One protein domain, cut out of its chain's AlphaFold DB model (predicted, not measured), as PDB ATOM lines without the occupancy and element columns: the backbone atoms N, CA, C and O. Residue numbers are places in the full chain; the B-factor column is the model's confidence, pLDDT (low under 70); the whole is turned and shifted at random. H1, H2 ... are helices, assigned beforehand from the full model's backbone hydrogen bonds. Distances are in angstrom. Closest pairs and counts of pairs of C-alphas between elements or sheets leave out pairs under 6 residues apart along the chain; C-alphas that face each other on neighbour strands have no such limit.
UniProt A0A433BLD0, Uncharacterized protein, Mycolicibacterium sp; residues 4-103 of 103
ATOM      1  N   ALA A   4     143.875 135.698 162.672       93.56
ATOM      2  CA  ALA A   4     145.269 135.322 162.904       93.56
ATOM      3  C   ALA A   4     146.250 136.172 162.072       93.56
ATOM      4  O   ALA A   4     147.304 136.558 162.574       93.56
ATOM      5  N   ASP A   5     145.899 136.516 160.829       94.38
ATOM      6  CA  ASP A   5     146.723 137.386 159.986       94.38
ATOM      7  C   ASP A   5     146.729 138.836 160.501       94.38
ATOM      8  O   ASP A   5     147.783 139.467 160.576       94.38
ATOM      9  N   ALA A   6     145.587 139.337 160.983       94.25
ATOM     10  CA  ALA A   6     145.518 140.637 161.653       94.25
ATOM     11  C   ALA A   6     146.379 140.682 162.931       94.25
ATOM     12  O   ALA A   6     147.092 141.662 163.154       94.25
ATOM     13  N   VAL A   7     146.363 139.622 163.750       94.94
ATOM     14  CA  VAL A   7     147.228 139.500 164.938       94.94
ATOM     15  C   VAL A   7     148.704 139.452 164.543       94.94
ATOM     16  O   VAL A   7     149.512 140.146 165.156       94.94
ATOM     17  N   ARG A   8     149.060 138.685 163.505       96.19
ATOM     18  CA  ARG A   8     150.432 138.592 162.979       96.19
ATOM     19  C   ARG A   8     150.974 139.965 162.578       96.19
ATOM     20  O   ARG A   8     152.066 140.333 163.009       96.19
ATOM     21  N   ILE A   9     150.197 140.723 161.801       94.75
ATOM     22  CA  ILE A   9     150.552 142.077 161.355       94.75
ATOM     23  C   ILE A   9     150.673 143.022 162.556       94.75
ATOM     24  O   ILE A   9     151.668 143.734 162.680       94.75
ATOM     25  N   ALA A  10     149.695 143.009 163.467       94.25
ATOM     26  CA  ALA A  10     149.685 143.884 164.640       94.25
ATOM     27  C   ALA A  10     150.835 143.595 165.621       94.25
ATOM     28  O   ALA A  10     151.329 144.511 166.272       94.25
ATOM     29  N   ALA A  11     151.280 142.340 165.705       92.94
ATOM     30  CA  ALA A  11     152.432 141.928 166.502       92.94
ATOM     31  C   ALA A  11     153.784 142.182 165.805       92.94
ATOM     32  O   ALA A  11     154.827 141.910 166.395       92.94
ATOM     33  N   GLY A  12     153.791 142.683 164.564       93.56
ATOM     34  CA  GLY A  12     155.018 142.949 163.809       93.56
ATOM     35  C   GLY A  12     155.782 141.688 163.392       93.56
ATOM     36  O   GLY A  12     156.997 141.745 163.207       93.56
ATOM     37  N   LEU A  13     155.099 140.547 163.266       92.06
ATOM     38  CA  LEU A  13     155.722 139.291 162.849       92.06
ATOM     39  C   LEU A  13     155.978 139.252 161.333       92.06
ATOM     40  O   LEU A  13     155.361 139.981 160.553       92.06
ATOM     41  N   GLY A  14     156.875 138.354 160.915       92.62
ATOM     42  CA  GLY A  14     157.220 138.140 159.510       92.62
ATOM     43  C   GLY A  14     156.029 137.705 158.651       92.62
ATOM     44  O   GLY A  14     155.019 137.195 159.145       92.62
ATOM     45  N   ASP A  15     156.143 137.915 157.339       93.12
ATOM     46  CA  ASP A  15     155.170 137.447 156.344       93.12
ATOM     47  C   ASP A  15     155.503 136.027 155.878       93.12
ATOM     48  O   ASP A  15     155.856 135.771 154.730       93.12
ATOM     49  N   ASP A  16     155.467 135.099 156.833       93.44
ATOM     50  CA  ASP A  16     155.792 133.694 156.633       93.44
ATOM     51  C   ASP A  16     154.804 132.776 157.372       93.44
ATOM     52  O   ASP A  16     154.124 133.168 158.327       93.44
ATOM     53  N   GLY A  17     154.724 131.520 156.928       92.00
ATOM     54  CA  GLY A  17     153.786 130.546 157.488       92.00
ATOM     55  C   GLY A  17     154.032 130.219 158.965       92.00
ATOM     56  O   GLY A  17     153.076 129.931 159.681       92.00
ATOM     57  N   ALA A  18     155.276 130.301 159.453       93.44
ATOM     58  CA  ALA A  18     155.580 130.036 160.858       93.44
ATOM     59  C   ALA A  18     155.103 131.190 161.752       93.44
ATOM     60  O   ALA A  18     154.541 130.956 162.823       93.44
ATOM     61  N   SER A  19     155.269 132.431 161.295       94.44
ATOM     62  CA  SER A  19     154.722 133.628 161.933       94.44
ATOM     63  C   SER A  19     153.192 133.589 161.993       94.44
ATOM     64  O   SER A  19     152.614 133.880 163.041       94.44
ATOM     65  N   LEU A  20     152.528 133.149 160.916       94.94
ATOM     66  CA  LEU A  20     151.076 132.949 160.905       94.94
ATOM     67  C   LEU A  20     150.630 131.846 161.879       94.94
ATOM     68  O   LEU A  20     149.673 132.048 162.620       94.94
ATOM     69  N   GLN A  21     151.337 130.712 161.936       93.81
ATOM     70  CA  GLN A  21     151.042 129.641 162.898       93.81
ATOM     71  C   GLN A  21     151.222 130.093 164.352       93.81
ATOM     72  O   GLN A  21     150.408 129.748 165.205       93.81
ATOM     73  N   ARG A  22     152.256 130.890 164.655       94.31
ATOM     74  CA  ARG A  22     152.423 131.473 165.997       94.31
ATOM     75  C   ARG A  22     151.286 132.424 166.343       94.31
ATOM     76  O   ARG A  22     150.797 132.381 167.470       94.31
ATOM     77  N   ALA A  23     150.867 133.260 165.395       95.75
ATOM     78  CA  ALA A  23     149.746 134.169 165.593       95.75
ATOM     79  C   ALA A  23     148.430 133.412 165.825       95.75
ATOM     80  O   ALA A  23     147.696 133.748 166.753       95.75
ATOM     81  N   ASP A  24     148.173 132.354 165.053       96.69
ATOM     82  CA  ASP A  24     147.017 131.473 165.242       96.69
ATOM     83  C   ASP A  24     147.027 130.791 166.616       96.69
ATOM     84  O   ASP A  24     146.029 130.843 167.331       96.69
ATOM     85  N   ALA A  25     148.162 130.217 167.026       95.19
ATOM     86  CA  ALA A  25     148.290 129.556 168.323       95.19
ATOM     87  C   ALA A  25     148.095 130.534 169.493       95.19
ATOM     88  O   ALA A  25     147.383 130.227 170.451       95.19
ATOM     89  N   ALA A  26     148.687 131.730 169.409       96.00
ATOM     90  CA  ALA A  26     148.515 132.772 170.417       96.00
ATOM     91  C   ALA A  26     147.060 133.260 170.487       96.00
ATOM     92  O   ALA A  26     146.525 133.448 171.582       96.00
ATOM     93  N   LEU A  27     146.406 133.430 169.334       97.31
ATOM     94  CA  LEU A  27     145.006 133.829 169.271       97.31
ATOM     95  C   LEU A  27     144.076 132.729 169.793       97.31
ATOM     96  O   LEU A  27     143.180 133.036 170.570       97.31
ATOM     97  N   GLY A  28     144.309 131.461 169.446       96.25
ATOM     98  CA  GLY A  28     143.541 130.322 169.957       96.25
ATOM     99  C   GLY A  28     143.626 130.205 171.480       96.25
ATOM    100  O   GLY A  28     142.601 130.115 172.155       96.25
ATOM    101  N   GLN A  29     144.831 130.345 172.040       96.00
ATOM    102  CA  GLN A  29     145.042 130.367 173.490       96.00
ATOM    103  C   GLN A  29     144.295 131.534 174.154       96.00
ATOM    104  O   GLN A  29     143.639 131.361 175.185       96.00
ATOM    105  N   ALA A  30     144.388 132.734 173.573       96.62
ATOM    106  CA  ALA A  30     143.730 133.921 174.105       96.62
ATOM    107  C   ALA A  30     142.200 133.809 174.034       96.62
ATOM    108  O   ALA A  30     141.529 134.094 175.027       96.62
ATOM    109  N   LEU A  31     141.658 133.354 172.901       96.62
ATOM    110  CA  LEU A  31     140.232 133.101 172.708       96.62
ATOM    111  C   LEU A  31     139.730 132.071 173.716       96.62
ATOM    112  O   LEU A  31     138.749 132.341 174.404       96.62
ATOM    113  N   SER A  32     140.438 130.949 173.876       94.94
ATOM    114  CA  SER A  32     140.054 129.916 174.838       94.94
ATOM    115  C   SER A  32     139.914 130.486 176.251       94.94
ATOM    116  O   SER A  32     138.920 130.219 176.920       94.94
ATOM    117  N   GLY A  33     140.873 131.300 176.701       94.06
ATOM    118  CA  GLY A  33     140.831 131.884 178.041       94.06
ATOM    119  C   GLY A  33     139.784 132.991 178.211       94.06
ATOM    120  O   GLY A  33     139.163 133.096 179.268       94.06
ATOM    121  N   VAL A  34     139.581 133.845 177.201       95.56
ATOM    122  CA  VAL A  34     138.607 134.949 177.285       95.56
ATOM    123  C   VAL A  34     137.174 134.425 177.206       95.56
ATOM    124  O   VAL A  34     136.352 134.828 178.028       95.56
ATOM    125  N   VAL A  35     136.883 133.501 176.284       93.12
ATOM    126  CA  VAL A  35     135.553 132.883 176.163       93.12
ATOM    127  C   VAL A  35     135.196 132.145 177.449       93.12
ATOM    128  O   VAL A  35     134.112 132.356 177.983       93.12
ATOM    129  N   GLN A  36     136.128 131.370 178.012       90.88
ATOM    130  CA  GLN A  36     135.933 130.692 179.294       90.88
ATOM    131  C   GLN A  36     135.559 131.677 180.412       90.88
ATOM    132  O   GLN A  36     134.586 131.471 181.135       90.88
ATOM    133  N   ALA A  37     136.317 132.769 180.548       91.94
ATOM    134  CA  ALA A  37     136.054 133.778 181.569       91.94
ATOM    135  C   ALA A  37     134.708 134.491 181.359       91.94
ATOM    136  O   ALA A  37     134.071 134.897 182.332       91.94
ATOM    137  N   TRP A  38     134.278 134.656 180.106       93.31
ATOM    138  CA  TRP A  38     132.971 135.216 179.785       93.31
ATOM    139  C   TRP A  38     131.842 134.242 180.140       93.31
ATOM    140  O   TRP A  38     130.907 134.649 180.833       93.31
ATOM    141  N   LEU A  39     131.959 132.968 179.747       91.06
ATOM    142  CA  LEU A  39     130.984 131.915 180.053       91.06
ATOM    143  C   LEU A  39     130.806 131.760 181.566       91.06
ATOM    144  O   LEU A  39     129.685 131.839 182.046       91.06
ATOM    145  N   ALA A  40     131.895 131.717 182.335       89.75
ATOM    146  CA  ALA A  40     131.837 131.618 183.796       89.75
ATOM    147  C   ALA A  40     131.112 132.794 184.489       89.75
ATOM    148  O   ALA A  40     130.745 132.692 185.658       89.75
ATOM    149  N   ARG A  41     130.938 133.935 183.804       89.50
ATOM    150  CA  ARG A  41     130.242 135.124 184.330       89.50
ATOM    151  C   ARG A  41     128.792 135.245 183.860       89.50
ATOM    152  O   ARG A  41     128.007 135.893 184.545       89.50
ATOM    153  N   HIS A  42     128.459 134.690 182.696       86.88
ATOM    154  CA  HIS A  42     127.181 134.934 182.007       86.88
ATOM    155  C   HIS A  42     126.379 133.661 181.707       86.88
ATOM    156  O   HIS A  42     125.246 133.750 181.222       86.88
ATOM    157  N   ARG A  43     126.968 132.488 181.938       82.75
ATOM    158  CA  ARG A  43     126.414 131.155 181.684       82.75
ATOM    159  C   ARG A  43     126.700 130.239 182.875       82.75
ATOM    160  O   ARG A  43     127.269 130.678 183.874       82.75
ATOM    161  N   ASP A  44     126.219 129.003 182.798       76.81
ATOM    162  CA  ASP A  44     126.442 128.013 183.846       76.81
ATOM    163  C   ASP A  44     127.816 127.326 183.718       76.81
ATOM    164  O   ASP A  44     128.578 127.546 182.774       76.81
ATOM    165  N   GLU A  45     128.134 126.498 184.709       74.31
ATOM    166  CA  GLU A  45     129.365 125.706 184.761       74.31
ATOM    167  C   GLU A  45     129.478 124.657 183.637       74.31
ATOM    168  O   GLU A  45     130.582 124.362 183.187       74.31
ATOM    169  N   TRP A  46     128.357 124.157 183.113       77.06
ATOM    170  CA  TRP A  46     128.335 123.145 182.054       77.06
ATOM    171  C   TRP A  46     128.772 123.718 180.706       77.06
ATOM    172  O   TRP A  46     129.506 123.068 179.962       77.06
ATOM    173  N   ASP A  47     128.366 124.951 180.401       82.69
ATOM    174  CA  ASP A  47     128.801 125.679 179.204       82.69
ATOM    175  C   ASP A  47     130.330 125.884 179.195       82.69
ATOM    176  O   ASP A  47     130.978 125.805 178.147       82.69
ATOM    177  N   VAL A  48     130.916 126.120 180.374       82.50
ATOM    178  CA  VAL A  48     132.366 126.279 180.555       82.50
ATOM    179  C   VAL A  48     133.104 124.965 180.295       82.50
ATOM    180  O   VAL A  48     134.087 124.957 179.547       82.50
ATOM    181  N   ASP A  49     132.626 123.863 180.874       86.50
ATOM    182  CA  ASP A  49     133.255 122.547 180.732       86.50
ATOM    183  C   ASP A  49     133.194 122.043 179.284       86.50
ATOM    184  O   ASP A  49     134.223 121.668 178.713       86.50
ATOM    185  N   LEU A  50     132.026 122.141 178.637       86.69
ATOM    186  CA  LEU A  50     131.847 121.762 177.229       86.69
ATOM    187  C   LEU A  50     132.743 122.573 176.290       86.69
ATOM    188  O   LEU A  50     133.259 122.055 175.292       86.69
ATOM    189  N   PHE A  51     132.948 123.857 176.586       88.75
ATOM    190  CA  PHE A  51     133.868 124.676 175.813       88.75
ATOM    191  C   PHE A  51     135.315 124.187 175.974       88.75
ATOM    192  O   PHE A  51     136.041 124.075 174.985       88.75
ATOM    193  N   PHE A  52     135.738 123.852 177.195       86.81
ATOM    194  CA  PHE A  52     137.096 123.379 177.455       86.81
ATOM    195  C   PHE A  52     137.383 122.008 176.830       86.81
ATOM    196  O   PHE A  52     138.479 121.797 176.308       86.81
ATOM    197  N   GLU A  53     136.407 121.098 176.827       89.38
ATOM    198  CA  GLU A  53     136.529 119.792 176.166       89.38
ATOM    199  C   GLU A  53     136.873 119.922 174.677       89.38
ATOM    200  O   GLU A  53     137.695 119.162 174.162       89.38
ATOM    201  N   ASN A  54     136.293 120.919 174.003       88.19
ATOM    202  CA  ASN A  54     136.481 121.135 172.570       88.19
ATOM    203  C   ASN A  54     137.667 122.051 172.244       88.19
ATOM    204  O   ASN A  54     138.392 121.804 171.282       88.19
ATOM    205  N   TYR A  55     137.870 123.110 173.032       91.88
ATOM    206  CA  TYR A  55     138.761 124.213 172.671       91.88
ATOM    207  C   TYR A  55     139.852 124.504 173.690       91.88
ATOM    208  O   TYR A  55     140.677 125.368 173.426       91.88
ATOM    209  N   GLY A  56     139.920 123.787 174.814       89.12
ATOM    210  CA  GLY A  56     140.957 123.986 175.831       89.12
ATOM    211  C   GLY A  56     142.366 123.579 175.383       89.12
ATOM    212  O   GLY A  56     143.328 123.748 176.135       89.12
ATOM    213  N   ARG A  57     142.506 122.999 174.184       90.12
ATOM    214  CA  ARG A  57     143.778 122.545 173.611       90.12
ATOM    215  C   ARG A  57     143.825 122.827 172.104       90.12
ATOM    216  O   ARG A  57     142.789 122.718 171.453       90.12
ATOM    217  N   PRO A  58     145.017 123.095 171.538       89.88
ATOM    218  CA  PRO A  58     145.183 123.212 170.095       89.88
ATOM    219  C   PRO A  58     144.814 121.910 169.362       89.88
ATOM    220  O   PRO A  58     145.076 120.817 169.888       89.88
ATOM    221  N   PRO A  59     144.273 121.995 168.137       86.88
ATOM    222  CA  PRO A  59     143.985 120.834 167.314       86.88
ATOM    223  C   PRO A  59     145.286 120.144 166.868       86.88
ATOM    224  O   PRO A  59     146.310 120.772 166.599       86.88
ATOM    225  N   ARG A  60     145.259 118.808 166.823       85.25
ATOM    226  CA  ARG A  60     146.450 117.973 166.562       85.25
ATOM    227  C   ARG A  60     146.818 117.851 165.086       85.25
ATOM    228  O   ARG A  60     147.937 117.461 164.775       85.25
ATOM    229  N   ASP A  61     145.872 118.128 164.205       86.31
ATOM    230  CA  ASP A  61     146.011 118.022 162.753       86.31
ATOM    231  C   ASP A  61     146.637 119.276 162.116       86.31
ATOM    232  O   ASP A  61     146.841 119.311 160.905       86.31
ATOM    233  N   GLY A  62     146.965 120.294 162.921       78.31
ATOM    234  CA  GLY A  62     147.519 121.560 162.441       78.31
ATOM    235  C   GLY A  62     146.482 122.483 161.800       78.31
ATOM    236  O   GLY A  62     146.864 123.463 161.160       78.31
ATOM    237  N   SER A  63     145.186 122.189 161.956       88.19
ATOM    238  CA  SER A  63     144.118 123.127 161.609       88.19
ATOM    239  C   SER A  63     144.197 124.402 162.461       88.19
ATOM    240  O   SER A  63     144.820 124.430 163.524       88.19
ATOM    241  N   SER A  64     143.594 125.489 161.974       92.69
ATOM    242  CA  SER A  64     143.596 126.770 162.686       92.69
ATOM    243  C   SER A  64     142.766 126.664 163.962       92.69
ATOM    244  O   SER A  64     141.541 126.513 163.916       92.69
ATOM    245  N   TRP A  65     143.436 126.766 165.109       95.12
ATOM    246  CA  TRP A  65     142.774 126.694 166.408       95.12
ATOM    247  C   TRP A  65     141.863 127.898 166.614       95.12
ATOM    248  O   TRP A  65     140.723 127.758 167.061       95.12
ATOM    249  N   SER A  66     142.363 129.085 166.260       95.88
ATOM    250  CA  SER A  66     141.608 130.321 166.430       95.88
ATOM    251  C   SER A  66     140.351 130.342 165.561       95.88
ATOM    252  O   SER A  66     139.286 130.699 166.060       95.88
ATOM    253  N   GLN A  67     140.438 129.879 164.307       95.62
ATOM    254  CA  GLN A  67     139.287 129.828 163.409       95.62
ATOM    255  C   GLN A  67     138.200 128.890 163.935       95.62
ATOM    256  O   GLN A  67     137.034 129.269 163.939       95.62
ATOM    257  N   ALA A  68     138.569 127.717 164.460       94.31
ATOM    258  CA  ALA A  68     137.599 126.780 165.022       94.31
ATOM    259  C   ALA A  68     136.796 127.391 166.188       94.31
ATOM    260  O   ALA A  68     135.592 127.157 166.301       94.31
ATOM    261  N   ILE A  69     137.441 128.201 167.038       94.88
ATOM    262  CA  ILE A  69     136.759 128.904 168.137       94.88
ATOM    263  C   ILE A  69     135.867 130.033 167.601       94.88
ATOM    264  O   ILE A  69     134.738 130.195 168.064       94.88
ATOM    265  N   LEU A  70     136.353 130.811 166.629       94.69
ATOM    266  CA  LEU A  70     135.586 131.898 166.011       94.69
ATOM    267  C   LEU A  70     134.323 131.376 165.317       94.69
ATOM    268  O   LEU A  70     133.244 131.938 165.512       94.69
ATOM    269  N   ASP A  71     134.437 130.275 164.576       94.00
ATOM    270  CA  ASP A  71     133.306 129.624 163.916       94.00
ATOM    271  C   ASP A  71     132.273 129.159 164.952       94.00
ATOM    272  O   ASP A  71     131.079 129.436 164.815       94.00
ATOM    273  N   ALA A  72     132.726 128.537 166.045       91.69
ATOM    274  CA  ALA A  72     131.855 128.102 167.133       91.69
ATOM    275  C   ALA A  72     131.097 129.272 167.780       91.69
ATOM    276  O   ALA A  72     129.875 129.208 167.931       91.69
ATOM    277  N   LEU A  73     131.786 130.375 168.088       90.94
ATOM    278  CA  LEU A  73     131.152 131.601 168.588       90.94
ATOM    279  C   LEU A  73     130.147 132.177 167.581       90.94
ATOM    280  O   LEU A  73     129.077 132.651 167.972       90.94
ATOM    281  N   GLY A  74     130.451 132.102 166.284       91.00
ATOM    282  CA  GLY A  74     129.543 132.501 165.211       91.00
ATOM    283  C   GLY A  74     128.220 131.728 165.232       91.00
ATOM    284  O   GLY A  74     127.160 132.323 165.021       91.00
ATOM    285  N   THR A  75     128.260 130.435 165.572       90.62
ATOM    286  CA  THR A  75     127.059 129.582 165.672       90.62
ATOM    287  C   THR A  75     126.235 129.785 166.949       90.62
ATOM    288  O   THR A  75     125.056 129.433 166.975       90.62
ATOM    289  N   ARG A  76     126.811 130.383 167.999       87.00
ATOM    290  CA  ARG A  76     126.135 130.652 169.281       87.00
ATOM    291  C   ARG A  76     125.210 131.870 169.173       87.00
ATOM    292  O   ARG A  76     125.581 132.984 169.536       87.00
ATOM    293  N   SER A  77     123.990 131.666 168.675       87.75
ATOM    294  CA  SER A  77     122.964 132.721 168.579       87.75
ATOM    295  C   SER A  77     122.436 133.196 169.936       87.75
ATOM    296  O   SER A  77     121.758 134.217 170.009       87.75
ATOM    297  N   ASP A  78     122.705 132.445 171.004       87.38
ATOM    298  CA  ASP A  78     122.370 132.815 172.377       87.38
ATOM    299  C   ASP A  78     123.298 133.906 172.940       87.38
ATOM    300  O   ASP A  78     122.936 134.570 173.912       87.38
ATOM    301  N   ILE A  79     124.482 134.102 172.348       88.06
ATOM    302  CA  ILE A  79     125.436 135.137 172.752       88.06
ATOM    303  C   ILE A  79     125.191 136.392 171.899       88.06
ATOM    304  O   ILE A  79     125.282 136.321 170.667       88.06
ATOM    305  N   PRO A  80     124.901 137.556 172.511       92.12
ATOM    306  CA  PRO A  80     124.748 138.808 171.779       92.12
ATOM    307  C   PRO A  80     125.963 139.110 170.897       92.12
ATOM    308  O   PRO A  80     127.105 138.904 171.303       92.12
ATOM    309  N   GLN A  81     125.731 139.656 169.698       91.81
ATOM    310  CA  GLN A  81     126.818 140.013 168.775       91.81
ATOM    311  C   GLN A  81     127.868 140.913 169.440       91.81
ATOM    312  O   GLN A  81     129.054 140.637 169.327       91.81
ATOM    313  N   ALA A  82     127.427 141.923 170.194       93.81
ATOM    314  CA  ALA A  82     128.323 142.843 170.890       93.81
ATOM    315  C   ALA A  82     129.242 142.137 171.904       93.81
ATOM    316  O   ALA A  82     130.408 142.503 172.027       93.81
ATOM    317  N   ASP A  83     128.746 141.105 172.594       93.50
ATOM    318  CA  ASP A  83     129.552 140.328 173.540       93.50
ATOM    319  C   ASP A  83     130.569 139.449 172.806       93.50
ATOM    320  O   ASP A  83     131.716 139.340 173.239       93.50
ATOM    321  N   ARG A  84     130.175 138.865 171.666       92.75
ATOM    322  CA  ARG A  84     131.092 138.103 170.803       92.75
ATOM    323  C   ARG A  84     132.219 138.991 170.291       92.75
ATOM    324  O   ARG A  84     133.382 138.626 170.443       92.75
ATOM    325  N   ASP A  85     131.882 140.162 169.763       94.56
ATOM    326  CA  ASP A  85     132.859 141.125 169.252       94.56
ATOM    327  C   ASP A  85     133.815 141.578 170.368       94.56
ATOM    328  O   ASP A  85     135.031 141.547 170.191       94.56
ATOM    329  N   ALA A  86     133.292 141.883 171.563       95.00
ATOM    330  CA  ALA A  86     134.108 142.270 172.714       95.00
ATOM    331  C   ALA A  86     135.078 141.161 173.161       95.00
ATOM    332  O   ALA A  86     136.238 141.438 173.484       95.00
ATOM    333  N   VAL A  87     134.628 139.903 173.168       94.50
ATOM    334  CA  VAL A  87     135.467 138.737 173.483       94.50
ATOM    335  C   VAL A  87     136.570 138.552 172.439       94.50
ATOM    336  O   VAL A  87     137.727 138.330 172.807       94.50
ATOM    337  N   ILE A  88     136.235 138.677 171.153       95.44
ATOM    338  CA  ILE A  88     137.189 138.553 170.044       95.44
ATOM    339  C   ILE A  88     138.238 139.667 170.115       95.44
ATOM    340  O   ILE A  88     139.437 139.384 170.080       95.44
ATOM    341  N   ASP A  89     137.817 140.918 170.294       96.31
ATOM    342  CA  ASP A  89     138.723 142.062 170.399       96.31
ATOM    343  C   ASP A  89     139.654 141.942 171.608       96.31
ATOM    344  O   ASP A  89     140.868 142.150 171.495       96.31
ATOM    345  N   GLN A  90     139.122 141.529 172.761       96.94
ATOM    346  CA  GLN A  90     139.935 141.284 173.947       96.94
ATOM    347  C   GLN A  90     140.948 140.150 173.718       96.94
ATOM    348  O   GLN A  90     142.101 140.254 174.152       96.94
ATOM    349  N   ALA A  91     140.552 139.071 173.040       97.00
ATOM    350  CA  ALA A  91     141.453 137.971 172.713       97.00
ATOM    351  C   ALA A  91     142.572 138.414 171.758       97.00
ATOM    352  O   ALA A  91     143.736 138.099 172.008       97.00
ATOM    353  N   LYS A  92     142.261 139.216 170.732       97.25
ATOM    354  CA  LYS A  92     143.260 139.786 169.811       97.25
ATOM    355  C   LYS A  92     144.279 140.651 170.544       97.25
ATOM    356  O   LYS A  92     145.479 140.461 170.364       97.25
ATOM    357  N   GLN A  93     143.826 141.552 171.417       96.56
ATOM    358  CA  GLN A  93     144.717 142.399 172.219       96.56
ATOM    359  C   GLN A  93     145.658 141.571 173.103       96.56
ATOM    360  O   GLN A  93     146.855 141.864 173.190       96.56
ATOM    361  N   LYS A  94     145.140 140.509 173.734       96.62
ATOM    362  CA  LYS A  94     145.946 139.580 174.537       96.62
ATOM    363  C   LYS A  94     146.948 138.800 173.692       96.62
ATOM    364  O   LYS A  94     148.096 138.676 174.106       96.62
ATOM    365  N   ALA A  95     146.536 138.306 172.527       96.38
ATOM    366  CA  ALA A  95     147.405 137.568 171.617       96.38
ATOM    367  C   ALA A  95     148.568 138.440 171.122       96.38
ATOM    368  O   ALA A  95     149.723 138.034 171.227       96.38
ATOM    369  N   VAL A  96     148.278 139.668 170.680       96.19
ATOM    370  CA  VAL A  96     149.303 140.641 170.262       96.19
ATOM    371  C   VAL A  96     150.270 140.936 171.409       96.19
ATOM    372  O   VAL A  96     151.482 140.877 171.225       96.19
ATOM    373  N   SER A  97     149.744 141.185 172.611       94.50
ATOM    374  CA  SER A  97     150.568 141.474 173.792       94.50
ATOM    375  C   SER A  97     151.465 140.290 174.178       94.50
ATOM    376  O   SER A  97     152.630 140.486 174.507       94.50
ATOM    377  N   ALA A  98     150.951 139.058 174.111       93.19
ATOM    378  CA  ALA A  98     151.721 137.850 174.404       93.19
ATOM    379  C   ALA A  98     152.865 137.630 173.400       93.19
ATOM    380  O   ALA A  98     153.959 137.230 173.794       93.19
ATOM    381  N   LEU A  99     152.626 137.922 172.120       92.50
ATOM    382  CA  LEU A  99     153.634 137.804 171.064       92.50
ATOM    383  C   LEU A  99     154.703 138.900 171.155       92.50
ATOM    384  O   LEU A  99     155.872 138.616 170.921       92.50
ATOM    385  N   ALA A 100     154.328 140.120 171.549       83.94
ATOM    386  CA  ALA A 100     155.261 141.236 171.698       83.94
ATOM    387  C   ALA A 100     156.228 141.079 172.889       83.94
ATOM    388  O   ALA A 100     157.334 141.606 172.851       83.94
ATOM    389  N   VAL A 101     155.829 140.364 173.949       67.94
ATOM    390  CA  VAL A 101     156.671 140.117 175.142       67.94
ATOM    391  C   VAL A 101     157.651 138.950 174.936       67.94
ATOM    392  O   VAL A 101     158.633 138.839 175.666       67.94
ATOM    393  N   GLY A 102     157.400 138.080 173.954       54.91
ATOM    394  CA  GLY A 102     158.239 136.918 173.632       54.91
ATOM    395  C   GLY A 102     159.131 137.075 172.393       54.91
ATOM    396  O   GLY A 102     159.682 136.066 171.947       54.91
ATOM    397  N   GLY A 103     159.212 138.284 171.821       44.22
ATOM    398  CA  GLY A 103     160.012 138.625 170.637       44.22
ATOM    399  C   GLY A 103     161.420 139.108 170.957       44.22
ATOM    400  O   GLY A 103     161.589 139.798 171.987       44.22
TER     401      GLY A 103
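Overview. This is residues 4 to 103 of the 103 residues of an uncharacterized protein of Mycolicibacterium sp (UniProt A0A433BLD0). One long helix, H2, runs through the middle, and a second long helix, H5, crosses it as an X near their middles. H3 folds back beside the last part of H2, on the side away from H5, while H4 packs slantwise on H2 and the short H1 packs on both H2 and H5. The 100 printed residues hold five named helices, H1 to H5 in order along the chain, and no named strand; the class is all helix. The whole is compact, with a radius of gyration of the C-alphas of 13.4 A, and spans 40 by 28 by 22 A.

Arrangement. Begin with H2, residues 17 to 42, the hub, which touches the four other helices. H5, residues 81 to 101, touches it at a steep tilt of 48 degrees, opposite ways; look at Ala 30 and Ala 91, whose C-alphas are the closest at 4.9 A. H4, residues 65 to 75, touches residues 24 to 32 of H2 alone, at a steep tilt of 42 degrees, the same way; the closest C-alphas, of Gly 28 and Ser 66, are 4.0 A apart. H3, residues 45 to 55, makes a helical hairpin with H2, at a shallow tilt of 9 degrees, and touches its residues 32 to 40 alone; the closest C-alphas, of Gln 36 and Val 48, are 5.8 A apart. H1, residues 4 to 10, is about perpendicular to H2 at 78 degrees and touches its residues 19 to 27 alone, with the C-alphas of Ala 4 and Asp 24 closest at 4.8 A. H1 also touches residues 92 to 96 of H5 alone, where the closest C-alphas, of Val 7 and Val 96, are 5.8 A apart. H4 and H5 are close but not clearly touching, while H3 is apart from H1 and from H5. Every O i to N i+4 pair is within hydrogen-bond range in H1, H3, H4 and H5; in H2 it is 21 of 22.

Along the chain. Find C-alpha 17 at (153.786, 130.546, 157.488); from there H2 runs 36.4 A to C-alpha 42 at (127.181, 134.934, 182.007). H5 measures 30.5 A and ends at C-alpha 101, at (156.671, 140.117, 175.142). H4 is 16.0 A long, H3 15.4 A and H1 9.8 A.

Size, cuts and confidence. The C-alphas of Asp 15 and Asp 44, the two farthest apart, are 40.9 A from each other. The printed part has no cut and ends at the chain's last residue, 103. The links H2 to H3 and H4 to H5 are tight, those from H1 to H2 and from H3 to H4 short. Mean pLDDT of the printed part is 90.7; look to residues 101 to 103 for values under 70.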